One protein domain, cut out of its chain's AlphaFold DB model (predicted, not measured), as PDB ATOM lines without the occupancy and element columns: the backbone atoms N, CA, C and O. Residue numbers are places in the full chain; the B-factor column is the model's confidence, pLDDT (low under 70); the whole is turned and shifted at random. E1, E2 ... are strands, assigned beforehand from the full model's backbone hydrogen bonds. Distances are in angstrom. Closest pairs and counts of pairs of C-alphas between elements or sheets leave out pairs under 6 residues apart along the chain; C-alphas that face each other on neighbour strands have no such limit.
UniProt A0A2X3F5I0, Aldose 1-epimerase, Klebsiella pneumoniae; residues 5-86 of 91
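What this domain is: This is residues 5 to 86 of the 91 residues of the protein "Aldose 1-epimerase" of Klebsiella pneumoniae (UniProt A0A2X3F5I0). With little regular structure, this is a loose rod: the meander E1-E2-E3 at one end, the hairpin E4-E5 at the other, loops between, and residues 68 to 86 folding back from E5. Of 82 printed residues, 25 are in five named strands, class all strand; radius of gyration of the C-alphas 17.0 A, spans 53 by 26 by 20 A.

Where its parts are: Find C-alpha 5 at (2.000, -7.322, -46.248), where E1, residues 5 to 8, begins. E2, residues 12 to 17, runs 16.7 A; E3, residues 22 to 28, 17.9 A. Then come E4, residues 58 to 61, and E5, residues 64 to 67, ending at (-14.794, -31.622, -25.247).

How they stand to each other: In the meander each strand is the antiparallel neighbour of the one before; within hydrogen-bond range are N 7 and O 14, 2.9 A, and N 15 and O 25, 2.9 A. In the antiparallel hairpin E4 and E5, look at N 59 and O 66, 2.9 A. E3 and E4 are apart.

The domain as a whole: Gln 32 and Gly 63 hold the two farthest C-alphas, 54.0 A apart. The 29-residue link E3 to E4 is long. The printed part has no cut; no printed residue is under 70 in pLDDT.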
ATOM      1  N   TRP A   5       1.868  -7.160 -44.812       96.00
ATOM      2  CA  TRP A   5       2.000  -7.322 -46.248       96.00
ATOM      3  C   TRP A   5       0.981  -6.448 -46.953       96.00
ATOM      4  O   TRP A   5      -0.216  -6.520 -46.672       96.00
ATOM      5  N   ILE A   6       1.460  -5.629 -47.885       97.38
ATOM      6  CA  ILE A   6       0.607  -4.777 -48.706       97.38
ATOM      7  C   ILE A   6       0.385  -5.465 -50.046       97.38
ATOM      8  O   ILE A   6       1.337  -5.767 -50.762       97.38
ATOM      9  N   LEU A   7      -0.883  -5.665 -50.392       97.12
ATOM     10  CA  LEU A   7      -1.314  -6.089 -51.717       97.12
ATOM     11  C   LEU A   7      -2.158  -4.973 -52.321       97.12
ATOM     12  O   LEU A   7      -3.086  -4.473 -51.683       97.12
ATOM     13  N   GLU A   8      -1.855  -4.570 -53.548       98.12
ATOM     14  CA  GLU A   8      -2.562  -3.469 -54.193       98.12
ATOM     15  C   GLU A   8      -2.741  -3.669 -55.693       98.12
ATOM     16  O   GLU A   8      -1.992  -4.381 -56.358       98.12
ATOM     17  N   ASN A   9      -3.783  -3.034 -56.219       97.94
ATOM     18  CA  ASN A   9      -4.049  -2.910 -57.643       97.94
ATOM     19  C   ASN A   9      -4.572  -1.493 -57.943       97.94
ATOM     20  O   ASN A   9      -4.573  -0.612 -57.080       97.94
ATOM     21  N   ALA A  10      -5.040  -1.253 -59.171       98.19
ATOM     22  CA  ALA A  10      -5.543   0.062 -59.576       98.19
ATOM     23  C   ALA A  10      -6.675   0.601 -58.670       98.19
ATOM     24  O   ALA A  10      -6.776   1.816 -58.473       98.19
ATOM     25  N   HIS A  11      -7.478  -0.284 -58.074       98.25
ATOM     26  CA  HIS A  11      -8.717   0.042 -57.365       98.25
ATOM     27  C   HIS A  11      -8.644  -0.149 -55.847       98.25
ATOM     28  O   HIS A  11      -9.360   0.539 -55.120       98.25
ATOM     29  N   LEU A  12      -7.815  -1.071 -55.360       98.38
ATOM     30  CA  LEU A  12      -7.802  -1.519 -53.970       98.38
ATOM     31  C   LEU A  12      -6.384  -1.557 -53.411       98.38
ATOM     32  O   LEU A  12      -5.434  -1.883 -54.120       98.38
ATOM     33  N   ARG A  13      -6.271  -1.275 -52.114       98.31
ATOM     34  CA  ARG A  13      -5.077  -1.528 -51.306       98.31
ATOM     35  C   ARG A  13      -5.488  -2.275 -50.046       98.31
ATOM     36  O   ARG A  13      -6.393  -1.837 -49.341       98.31
ATOM     37  N   MET A  14      -4.830  -3.391 -49.782       97.62
ATOM     38  CA  MET A  14      -5.086  -4.269 -48.649       97.62
ATOM     39  C   MET A  14      -3.808  -4.435 -47.834       97.62
ATOM     40  O   MET A  14      -2.738  -4.622 -48.411       97.62
ATOM     41  N   CYS A  15      -3.924  -4.385 -46.510       96.44
ATOM     42  CA  CYS A  15      -2.860  -4.775 -45.593       96.44
ATOM     43  C   CYS A  15      -3.264  -6.069 -44.881       96.44
ATOM     44  O   CYS A  15      -4.364  -6.148 -44.327       96.44
ATOM     45  N   VAL A  16      -2.391  -7.074 -44.893       96.56
ATOM     46  CA  VAL A  16      -2.592  -8.373 -44.234       96.56
ATOM     47  C   VAL A  16      -1.494  -8.587 -43.201       96.56
ATOM     48  O   VAL A  16      -0.325  -8.353 -43.492       96.56
ATOM     49  N   SER A  17      -1.856  -9.046 -42.004       95.50
ATOM     50  CA  SER A  17      -0.895  -9.390 -40.955       95.50
ATOM     51  C   SER A  17      -0.674 -10.897 -40.879       95.50
ATOM     52  O   SER A  17      -1.635 -11.668 -40.842       95.50
ATOM     53  N   SER A  18       0.589 -11.318 -40.772       95.75
ATOM     54  CA  SER A  18       0.936 -12.716 -40.481       95.75
ATOM     55  C   SER A  18       0.511 -13.147 -39.079       95.75
ATOM     56  O   SER A  18       0.333 -14.336 -38.829       95.75
ATOM     57  N   LEU A  19       0.297 -12.210 -38.150       95.06
ATOM     58  CA  LEU A  19      -0.302 -12.527 -36.859       95.06
ATOM     59  C   LEU A  19      -1.823 -12.594 -37.007       95.06
ATOM     60  O   LEU A  19      -2.484 -11.582 -37.241       95.06
ATOM     61  N   GLY A  20      -2.361 -13.797 -36.844       94.69
ATOM     62  CA  GLY A  20      -3.778 -14.094 -36.961       94.69
ATOM     63  C   GLY A  20      -4.289 -14.192 -38.393       94.69
ATOM     64  O   GLY A  20      -5.496 -14.300 -38.567       94.69
ATOM     65  N   GLY A  21      -3.422 -14.115 -39.412       95.31
ATOM     66  CA  GLY A  21      -3.824 -14.222 -40.824       95.31
ATOM     67  C   GLY A  21      -4.902 -13.207 -41.222       95.31
ATOM     68  O   GLY A  21      -5.783 -13.500 -42.029       95.31
ATOM     69  N   LYS A  22      -4.897 -12.039 -40.579       95.31
ATOM     70  CA  LYS A  22      -6.002 -11.080 -40.605       95.31
ATOM     71  C   LYS A  22      -5.801 -10.010 -41.666       95.31
ATOM     72  O   LYS A  22      -4.688  -9.533 -41.885       95.31
ATOM     73  N   VAL A  23      -6.902  -9.565 -42.264       97.00
ATOM     74  CA  VAL A  23      -6.919  -8.347 -43.074       97.00
ATOM     75  C   VAL A  23      -6.951  -7.167 -42.114       97.00
ATOM     76  O   VAL A  23      -7.966  -6.909 -41.464       97.00
ATOM     77  N   GLN A  24      -5.829  -6.465 -41.997       95.81
ATOM     78  CA  GLN A  24      -5.691  -5.302 -41.127       95.81
ATOM     79  C   GLN A  24      -6.482  -4.113 -41.679       95.81
ATOM     80  O   GLN A  24      -7.169  -3.427 -40.926       95.81
ATOM     81  N   SER A  25      -6.429  -3.900 -42.996       96.38
ATOM     82  CA  SER A  25      -7.198  -2.863 -43.681       96.38
ATOM     83  C   SER A  25      -7.488  -3.239 -45.132       96.38
ATOM     84  O   SER A  25      -6.739  -3.987 -45.763       96.38
ATOM     85  N   LEU A  26      -8.581  -2.695 -45.666       97.75
ATOM     86  CA  LEU A  26      -8.917  -2.741 -47.084       97.75
ATOM     87  C   LEU A  26      -9.479  -1.379 -47.484       97.75
ATOM     88  O   LEU A  26     -10.485  -0.937 -46.931       97.75
ATOM     89  N   PHE A  27      -8.832  -0.720 -48.441       97.75
ATOM     90  CA  PHE A  27      -9.124   0.651 -48.845       97.75
ATOM     91  C   PHE A  27      -9.428   0.734 -50.340       97.75
ATOM     92  O   PHE A  27      -8.695   0.183 -51.166       97.75
ATOM     93  N   SER A  28     -10.491   1.457 -50.696       98.25
ATOM     94  CA  SER A  28     -10.830   1.756 -52.084       98.25
ATOM     95  C   SER A  28     -10.111   3.011 -52.559       98.25
ATOM     96  O   SER A  28     -10.374   4.115 -52.086       98.25
ATOM     97  N   ARG A  29      -9.254   2.859 -53.570       97.75
ATOM     98  CA  ARG A  29      -8.585   3.974 -54.259       97.75
ATOM     99  C   ARG A  29      -9.550   4.747 -55.158       97.75
ATOM    100  O   ARG A  29      -9.336   5.926 -55.409       97.75
ATOM    101  N   GLN A  30     -10.612   4.106 -55.638       96.88
ATOM    102  CA  GLN A  30     -11.620   4.769 -56.466       96.88
ATOM    103  C   GLN A  30     -12.501   5.706 -55.638       96.88
ATOM    104  O   GLN A  30     -12.737   6.839 -56.044       96.88
ATOM    105  N   TYR A  31     -12.970   5.239 -54.480       97.69
ATOM    106  CA  TYR A  31     -13.880   6.004 -53.625       97.69
ATOM    107  C   TYR A  31     -13.170   6.777 -52.513       97.69
ATOM    108  O   TYR A  31     -13.822   7.526 -51.796       97.69
ATOM    109  N   GLN A  32     -11.849   6.605 -52.376       97.38
ATOM    110  CA  GLN A  32     -11.035   7.215 -51.320       97.38
ATOM    111  C   GLN A  32     -11.609   6.940 -49.921       97.38
ATOM    112  O   GLN A  32     -11.677   7.825 -49.073       97.38
ATOM    113  N   ALA A  33     -12.042   5.699 -49.694       97.19
ATOM    114  CA  ALA A  33     -12.733   5.297 -48.475       97.19
ATOM    115  C   ALA A  33     -12.367   3.863 -48.056       97.19
ATOM    116  O   ALA A  33     -12.091   3.019 -48.922       97.19
ATOM    117  N   PRO A  34     -12.389   3.561 -46.745       97.06
ATOM    118  CA  PRO A  34     -12.231   2.200 -46.258       97.06
ATOM    119  C   PRO A  34     -13.400   1.322 -46.725       97.06
ATOM    120  O   PRO A  34     -14.561   1.723 -46.685       97.06
ATOM    121  N   VAL A  35     -13.078   0.112 -47.184       97.06
ATOM    122  CA  VAL A  35     -14.063  -0.926 -47.531       97.06
ATOM    123  C   VAL A  35     -14.443  -1.729 -46.288       97.06
ATOM    124  O   VAL A  35     -15.600  -2.098 -46.118       97.06
ATOM    125  N   LEU A  36     -13.467  -1.995 -45.419       96.00
ATOM    126  CA  LEU A  36     -13.672  -2.634 -44.122       96.00
ATOM    127  C   LEU A  36     -13.590  -1.591 -43.015       96.00
ATOM    128  O   LEU A  36     -12.819  -0.643 -43.124       96.00
ATOM    129  N   TYR A  37     -14.339  -1.800 -41.934       90.94
ATOM    130  CA  TYR A  37     -14.216  -0.971 -40.740       90.94
ATOM    131  C   TYR A  37     -12.771  -0.993 -40.224       90.94
ATOM    132  O   TYR A  37     -12.184  -2.060 -40.029       90.94
ATOM    133  N   GLU A  38     -12.202   0.190 -40.011       87.06
ATOM    134  CA  GLU A  38     -10.845   0.322 -39.498       87.06
ATOM    135  C   GLU A  38     -10.821  -0.047 -38.015       87.06
ATOM    136  O   GLU A  38     -11.371   0.644 -37.162       87.06
ATOM    137  N   ASN A  39     -10.175  -1.170 -37.713       86.94
ATOM    138  CA  ASN A  39     -10.058  -1.701 -36.367       86.94
ATOM    139  C   ASN A  39      -8.586  -2.037 -36.093       86.94
ATOM    140  O   ASN A  39      -8.002  -2.810 -36.856       86.94
ATOM    141  N   PRO A  40      -7.979  -1.535 -35.002       82.81
ATOM    142  CA  PRO A  40      -6.622  -1.919 -34.606       82.81
ATOM    143  C   PRO A  40      -6.439  -3.437 -34.451       82.81
ATOM    144  O   PRO A  40      -5.373  -3.972 -34.749       82.81
ATOM    145  N   ALA A  41      -7.490  -4.158 -34.052       84.44
ATOM    146  CA  ALA A  41      -7.474  -5.612 -33.952       84.44
ATOM    147  C   ALA A  41      -7.488  -6.326 -35.318       84.44
ATOM    148  O   ALA A  41      -7.123  -7.499 -35.368       84.44
ATOM    149  N   GLY A  42      -7.822  -5.629 -36.408       87.56
ATOM    150  CA  GLY A  42      -7.995  -6.145 -37.768       87.56
ATOM    151  C   GLY A  42      -9.450  -6.039 -38.239       87.56
ATOM    152  O   GLY A  42     -10.378  -6.207 -37.450       87.56
ATOM    153  N   GLY A  43      -9.650  -5.747 -39.526       89.94
ATOM    154  CA  GLY A  43     -10.975  -5.608 -40.139       89.94
ATOM    155  C   GLY A  43     -11.663  -6.946 -40.434       89.94
ATOM    156  O   GLY A  43     -12.888  -7.019 -40.418       89.94
ATOM    157  N   MET A  44     -10.889  -8.011 -40.671       95.25
ATOM    158  CA  MET A  44     -11.379  -9.392 -40.796       95.25
ATOM    159  C   MET A  44     -10.309 -10.385 -40.346       95.25
ATOM    160  O   MET A  44      -9.123 -10.153 -40.575       95.25
ATOM    161  N   PHE A  45     -10.721 -11.520 -39.783       95.12
ATOM    162  CA  PHE A  45      -9.829 -12.599 -39.359       95.12
ATOM    163  C   PHE A  45     -10.421 -13.979 -39.701       95.12
ATOM    164  O   PHE A  45     -11.646 -14.126 -39.775       95.12
ATOM    165  N   PRO A  46      -9.575 -14.994 -39.924       96.44
ATOM    166  CA  PRO A  46     -10.005 -16.340 -40.256       96.44
ATOM    167  C   PRO A  46     -10.440 -17.104 -38.993       96.44
ATOM    168  O   PRO A  46      -9.773 -17.055 -37.966       96.44
ATOM    169  N   MET A  47     -11.546 -17.846 -39.058       96.38
ATOM    170  CA  MET A  47     -12.062 -18.642 -37.932       96.38
ATOM    171  C   MET A  47     -11.856 -20.132 -38.214       96.38
ATOM    172  O   MET A  47     -12.636 -20.736 -38.950       96.38
ATOM    173  N   LEU A  48     -10.784 -20.712 -37.671       95.44
ATOM    174  CA  LEU A  48     -10.428 -22.120 -37.860       95.44
ATOM    175  C   LEU A  48     -10.041 -22.759 -36.523       95.44
ATOM    176  O   LEU A  48      -9.337 -22.115 -35.746       95.44
ATOM    177  N   PRO A  49     -10.443 -24.020 -36.270       94.31
ATOM    178  CA  PRO A  49     -11.182 -24.910 -37.178       94.31
ATOM    179  C   PRO A  49     -12.711 -24.732 -37.132       94.31
ATOM    180  O   PRO A  49     -13.434 -25.511 -37.748       94.31
ATOM    181  N   LEU A  50     -13.224 -23.745 -36.394       94.50
ATOM    182  CA  LEU A  50     -14.659 -23.501 -36.267       94.50
ATOM    183  C   LEU A  50     -14.973 -22.014 -36.152       94.50
ATOM    184  O   LEU A  50     -14.142 -21.224 -35.713       94.50
ATOM    185  N   ALA A  51     -16.212 -21.648 -36.471       95.56
ATOM    186  CA  ALA A  51     -16.738 -20.313 -36.240       95.56
ATOM    187  C   ALA A  51     -17.664 -20.288 -35.014       95.56
ATOM    188  O   ALA A  51     -18.496 -21.170 -34.825       95.56
ATOM    189  N   ASN A  52     -17.554 -19.219 -34.227       94.88
ATOM    190  CA  ASN A  52     -18.333 -18.943 -33.023       94.88
ATOM    191  C   ASN A  52     -18.084 -19.966 -31.901       94.88
ATOM    192  O   ASN A  52     -16.930 -20.290 -31.635       94.88
ATOM    193  N   ARG A  53     -19.137 -20.396 -31.203       95.56
ATOM    194  CA  ARG A  53     -19.101 -21.267 -30.027       95.56
ATOM    195  C   ARG A  53     -19.882 -22.542 -30.300       95.56
ATOM    196  O   ARG A  53     -20.861 -22.532 -31.043       95.56
ATOM    197  N   VAL A  54     -19.508 -23.613 -29.607       96.06
ATOM    198  CA  VAL A  54     -20.315 -24.835 -29.526       96.06
ATOM    199  C   VAL A  54     -21.025 -24.872 -28.178       96.06
ATOM    200  O   VAL A  54     -20.400 -24.707 -27.128       96.06
ATOM    201  N   ALA A  55     -22.341 -25.084 -28.205       95.44
ATOM    202  CA  ALA A  55     -23.158 -25.158 -26.999       95.44
ATOM    203  C   ALA A  55     -22.624 -26.234 -26.034       95.44
ATOM    204  O   ALA A  55     -22.281 -27.340 -26.441       95.44
ATOM    205  N   GLY A  56     -22.512 -25.894 -24.747       94.75
ATOM    206  CA  GLY A  56     -21.955 -26.790 -23.723       94.75
ATOM    207  C   GLY A  56     -20.452 -27.084 -23.849       94.75
ATOM    208  O   GLY A  56     -19.939 -27.913 -23.093       94.75
ATOM    209  N   ASN A  57     -19.761 -26.418 -24.782       95.81
ATOM    210  CA  ASN A  57     -18.345 -26.599 -25.103       95.81
ATOM    211  C   ASN A  57     -17.958 -28.057 -25.422       95.81
ATOM    212  O   ASN A  57     -16.857 -28.508 -25.103       95.81
ATOM    213  N   ARG A  58     -18.894 -28.814 -26.007       96.75
ATOM    214  CA  ARG A  58     -18.751 -30.244 -26.302       96.75
ATOM    215  C   ARG A  58     -19.713 -30.697 -27.399       96.75
ATOM    216  O   ARG A  58     -20.736 -30.054 -27.617       96.75
ATOM    217  N   PHE A  59     -19.422 -31.820 -28.047       96.94
ATOM    218  CA  PHE A  59     -20.311 -32.475 -29.015       96.94
ATOM    219  C   PHE A  59     -19.945 -33.958 -29.193       96.94
ATOM    220  O   PHE A  59     -18.877 -34.386 -28.765       96.94
ATOM    221  N   ILE A  60     -20.817 -34.751 -29.825       98.25
ATOM    222  CA  ILE A  60     -20.531 -36.153 -30.176       98.25
ATOM    223  C   ILE A  60     -20.076 -36.240 -31.636       98.25
ATOM    224  O   ILE A  60     -20.746 -35.717 -32.524       98.25
ATOM    225  N   PHE A  61     -18.981 -36.953 -31.895       97.31
ATOM    226  CA  PHE A  61     -18.476 -37.243 -33.236       97.31
ATOM    227  C   PHE A  61     -18.080 -38.717 -33.337       97.31
ATOM    228  O   PHE A  61     -17.311 -39.209 -32.519       97.31
ATOM    229  N   HIS A  62     -18.655 -39.448 -34.299       97.62
ATOM    230  CA  HIS A  62     -18.482 -40.905 -34.448       97.62
ATOM    231  C   HIS A  62     -18.661 -41.708 -33.144       97.62
ATOM    232  O   HIS A  62     -17.936 -42.661 -32.877       97.62
ATOM    233  N   GLY A  63     -19.640 -41.320 -32.321       97.81
ATOM    234  CA  GLY A  63     -19.934 -41.987 -31.047       97.81
ATOM    235  C   GLY A  63     -19.003 -41.609 -29.889       97.81
ATOM    236  O   GLY A  63     -19.224 -42.071 -28.774       97.81
ATOM    237  N   GLN A  64     -18.012 -40.747 -30.118       98.12
ATOM    238  CA  GLN A  64     -17.117 -40.232 -29.086       98.12
ATOM    239  C   GLN A  64     -17.533 -38.821 -28.654       98.12
ATOM    240  O   GLN A  64     -17.817 -37.968 -29.495       98.12
ATOM    241  N   GLU A  65     -17.534 -38.554 -27.346       98.12
ATOM    242  CA  GLU A  65     -17.661 -37.190 -26.826       98.12
ATOM    243  C   GLU A  65     -16.349 -36.426 -27.033       98.12
ATOM    244  O   GLU A  65     -15.276 -36.850 -26.601       98.12
ATOM    245  N   ILE A  66     -16.451 -35.282 -27.701       97.19
ATOM    246  CA  ILE A  66     -15.376 -34.320 -27.893       97.19
ATOM    247  C   ILE A  66     -15.672 -33.118 -27.006       97.19
ATOM    248  O   ILE A  66     -16.707 -32.468 -27.153       97.19
ATOM    249  N   ILE A  67     -14.750 -32.812 -26.098       96.25
ATOM    250  CA  ILE A  67     -14.794 -31.622 -25.247       96.25
ATOM    251  C   ILE A  67     -13.811 -30.608 -25.824       96.25
ATOM    252  O   ILE A  67     -12.645 -30.925 -26.054       96.25
ATOM    253  N   LEU A  68     -14.283 -29.390 -26.070       95.12
ATOM    254  CA  LEU A  68     -13.454 -28.324 -26.612       95.12
ATOM    255  C   LEU A  68     -12.564 -27.710 -25.519       95.12
ATOM    256  O   LEU A  68     -12.968 -27.651 -24.351       95.12
ATOM    257  N   PRO A  69     -11.354 -27.236 -25.866       90.81
ATOM    258  CA  PRO A  69     -10.448 -26.647 -24.890       90.81
ATOM    259  C   PRO A  69     -11.002 -25.323 -24.348       90.81
ATOM    260  O   PRO A  69     -11.861 -24.681 -24.950       90.81
ATOM    261  N   ARG A  70     -10.489 -24.885 -23.193       83.81
ATOM    262  CA  ARG A  70     -10.732 -23.517 -22.719       83.81
ATOM    263  C   ARG A  70     -10.009 -22.530 -23.630       83.81
ATOM    264  O   ARG A  70      -8.893 -22.803 -24.066       83.81
ATOM    265  N   HIS A  71     -10.624 -21.383 -23.877       82.00
ATOM    266  CA  HIS A  71     -10.064 -20.348 -24.733       82.00
ATOM    267  C   HIS A  71      -9.884 -19.062 -23.941       82.00
ATOM    268  O   HIS A  71     -10.776 -18.662 -23.218       82.00
ATOM    269  N   HIS A  72      -8.749 -18.381 -24.057       83.75
ATOM    270  CA  HIS A  72      -8.529 -17.164 -23.265       83.75
ATOM    271  C   HIS A  72      -9.391 -15.981 -23.732       83.75
ATOM    272  O   HIS A  72      -9.601 -15.045 -22.968       83.75
ATOM    273  N   ALA A  73      -9.883 -16.007 -24.976       83.81
ATOM    274  CA  ALA A  73     -10.740 -14.945 -25.505       83.81
ATOM    275  C   ALA A  73     -12.205 -15.033 -25.028       83.81
ATOM    276  O   ALA A  73     -12.997 -14.158 -25.366       83.81
ATOM    277  N   ASP A  74     -12.581 -16.081 -24.287       88.31
ATOM    278  CA  ASP A  74     -13.925 -16.251 -23.731       88.31
ATOM    279  C   ASP A  74     -13.866 -17.106 -22.456       88.31
ATOM    280  O   ASP A  74     -13.329 -18.209 -22.455       88.31
ATOM    281  N   GLU A  75     -14.427 -16.605 -21.357       86.38
ATOM    282  CA  GLU A  75     -14.348 -17.251 -20.039       86.38
ATOM    283  C   GLU A  75     -14.968 -18.662 -20.011       86.38
ATOM    284  O   GLU A  75     -14.555 -19.509 -19.213       86.38
ATOM    285  N   TYR A  76     -15.932 -18.937 -20.895       87.44
ATOM    286  CA  TYR A  76     -16.783 -20.122 -20.827       87.44
ATOM    287  C   TYR A  76     -16.652 -21.052 -22.036       87.44
ATOM    288  O   TYR A  76     -16.804 -22.268 -21.883       87.44
ATOM    289  N   PHE A  77     -16.385 -20.519 -23.230       93.00
ATOM    290  CA  PHE A  77     -16.468 -21.273 -24.482       93.00
ATOM    291  C   PHE A  77     -15.189 -21.229 -25.313       93.00
ATOM    292  O   PHE A  77     -14.462 -20.243 -25.352       93.00
ATOM    293  N   PHE A  78     -14.961 -22.290 -26.082       94.38
ATOM    294  CA  PHE A  78     -14.027 -22.248 -27.194       94.38
ATOM    295  C   PHE A  78     -14.615 -21.386 -28.313       94.38
ATOM    296  O   PHE A  78     -15.659 -21.720 -28.878       94.38
ATOM    297  N   LEU A  79     -13.966 -20.252 -28.589       95.44
ATOM    298  CA  LEU A  79     -14.468 -19.214 -29.482       95.44
ATOM    299  C   LEU A  79     -13.607 -19.116 -30.743       95.44
ATOM    300  O   LEU A  79     -12.424 -18.822 -30.643       95.44
ATOM    301  N   HIS A  80     -14.223 -19.279 -31.917       95.44
ATOM    302  CA  HIS A  80     -13.616 -19.039 -33.240       95.44
ATOM    303  C   HIS A  80     -12.389 -19.901 -33.592       95.44
ATOM    304  O   HIS A  80     -11.733 -19.657 -34.606       95.44
ATOM    305  N   GLY A  81     -12.097 -20.922 -32.784       94.31
ATOM    306  CA  GLY A  81     -10.851 -21.662 -32.907       94.31
ATOM    307  C   GLY A  81      -9.633 -20.805 -32.550       94.31
ATOM    308  O   GLY A  81      -9.757 -19.775 -31.892       94.31
ATOM    309  N   ASP A  82      -8.447 -21.221 -32.982       93.25
ATOM    310  CA  ASP A  82      -7.187 -20.551 -32.653       93.25
ATOM    311  C   ASP A  82      -6.482 -19.925 -33.864       93.25
ATOM    312  O   ASP A  82      -5.576 -19.116 -33.677       93.25
ATOM    313  N   GLY A  83      -6.926 -20.191 -35.098       94.19
ATOM    314  CA  GLY A  83      -6.274 -19.680 -36.313       94.19
ATOM    315  C   GLY A  83      -6.079 -18.155 -36.334       94.19
ATOM    316  O   GLY A  83      -5.018 -17.671 -36.720       94.19
ATOM    317  N   TRP A  84      -7.058 -17.392 -35.844       93.88
ATOM    318  CA  TRP A  84      -6.987 -15.929 -35.713       93.88
ATOM    319  C   TRP A  84      -5.992 -15.403 -34.664       93.88
ATOM    320  O   TRP A  84      -5.752 -14.198 -34.598       93.88
ATOM    321  N   LEU A  85      -5.411 -16.280 -33.848       92.19
ATOM    322  CA  LEU A  85      -4.439 -15.942 -32.805       92.19
ATOM    323  C   LEU A  85      -3.024 -16.410 -33.155       92.19
ATOM    324  O   LEU A  85      -2.050 -15.866 -32.635       92.19
ATOM    325  N   GLN A  86      -2.907 -17.417 -34.021       93.81
ATOM    326  CA  GLN A  86      -1.626 -17.999 -34.408       93.81
ATOM    327  C   GLN A  86      -0.882 -17.136 -35.426       93.81
ATOM    328  O   GLN A  86      -1.462 -16.316 -36.139       93.81
TER     329      GLN A  86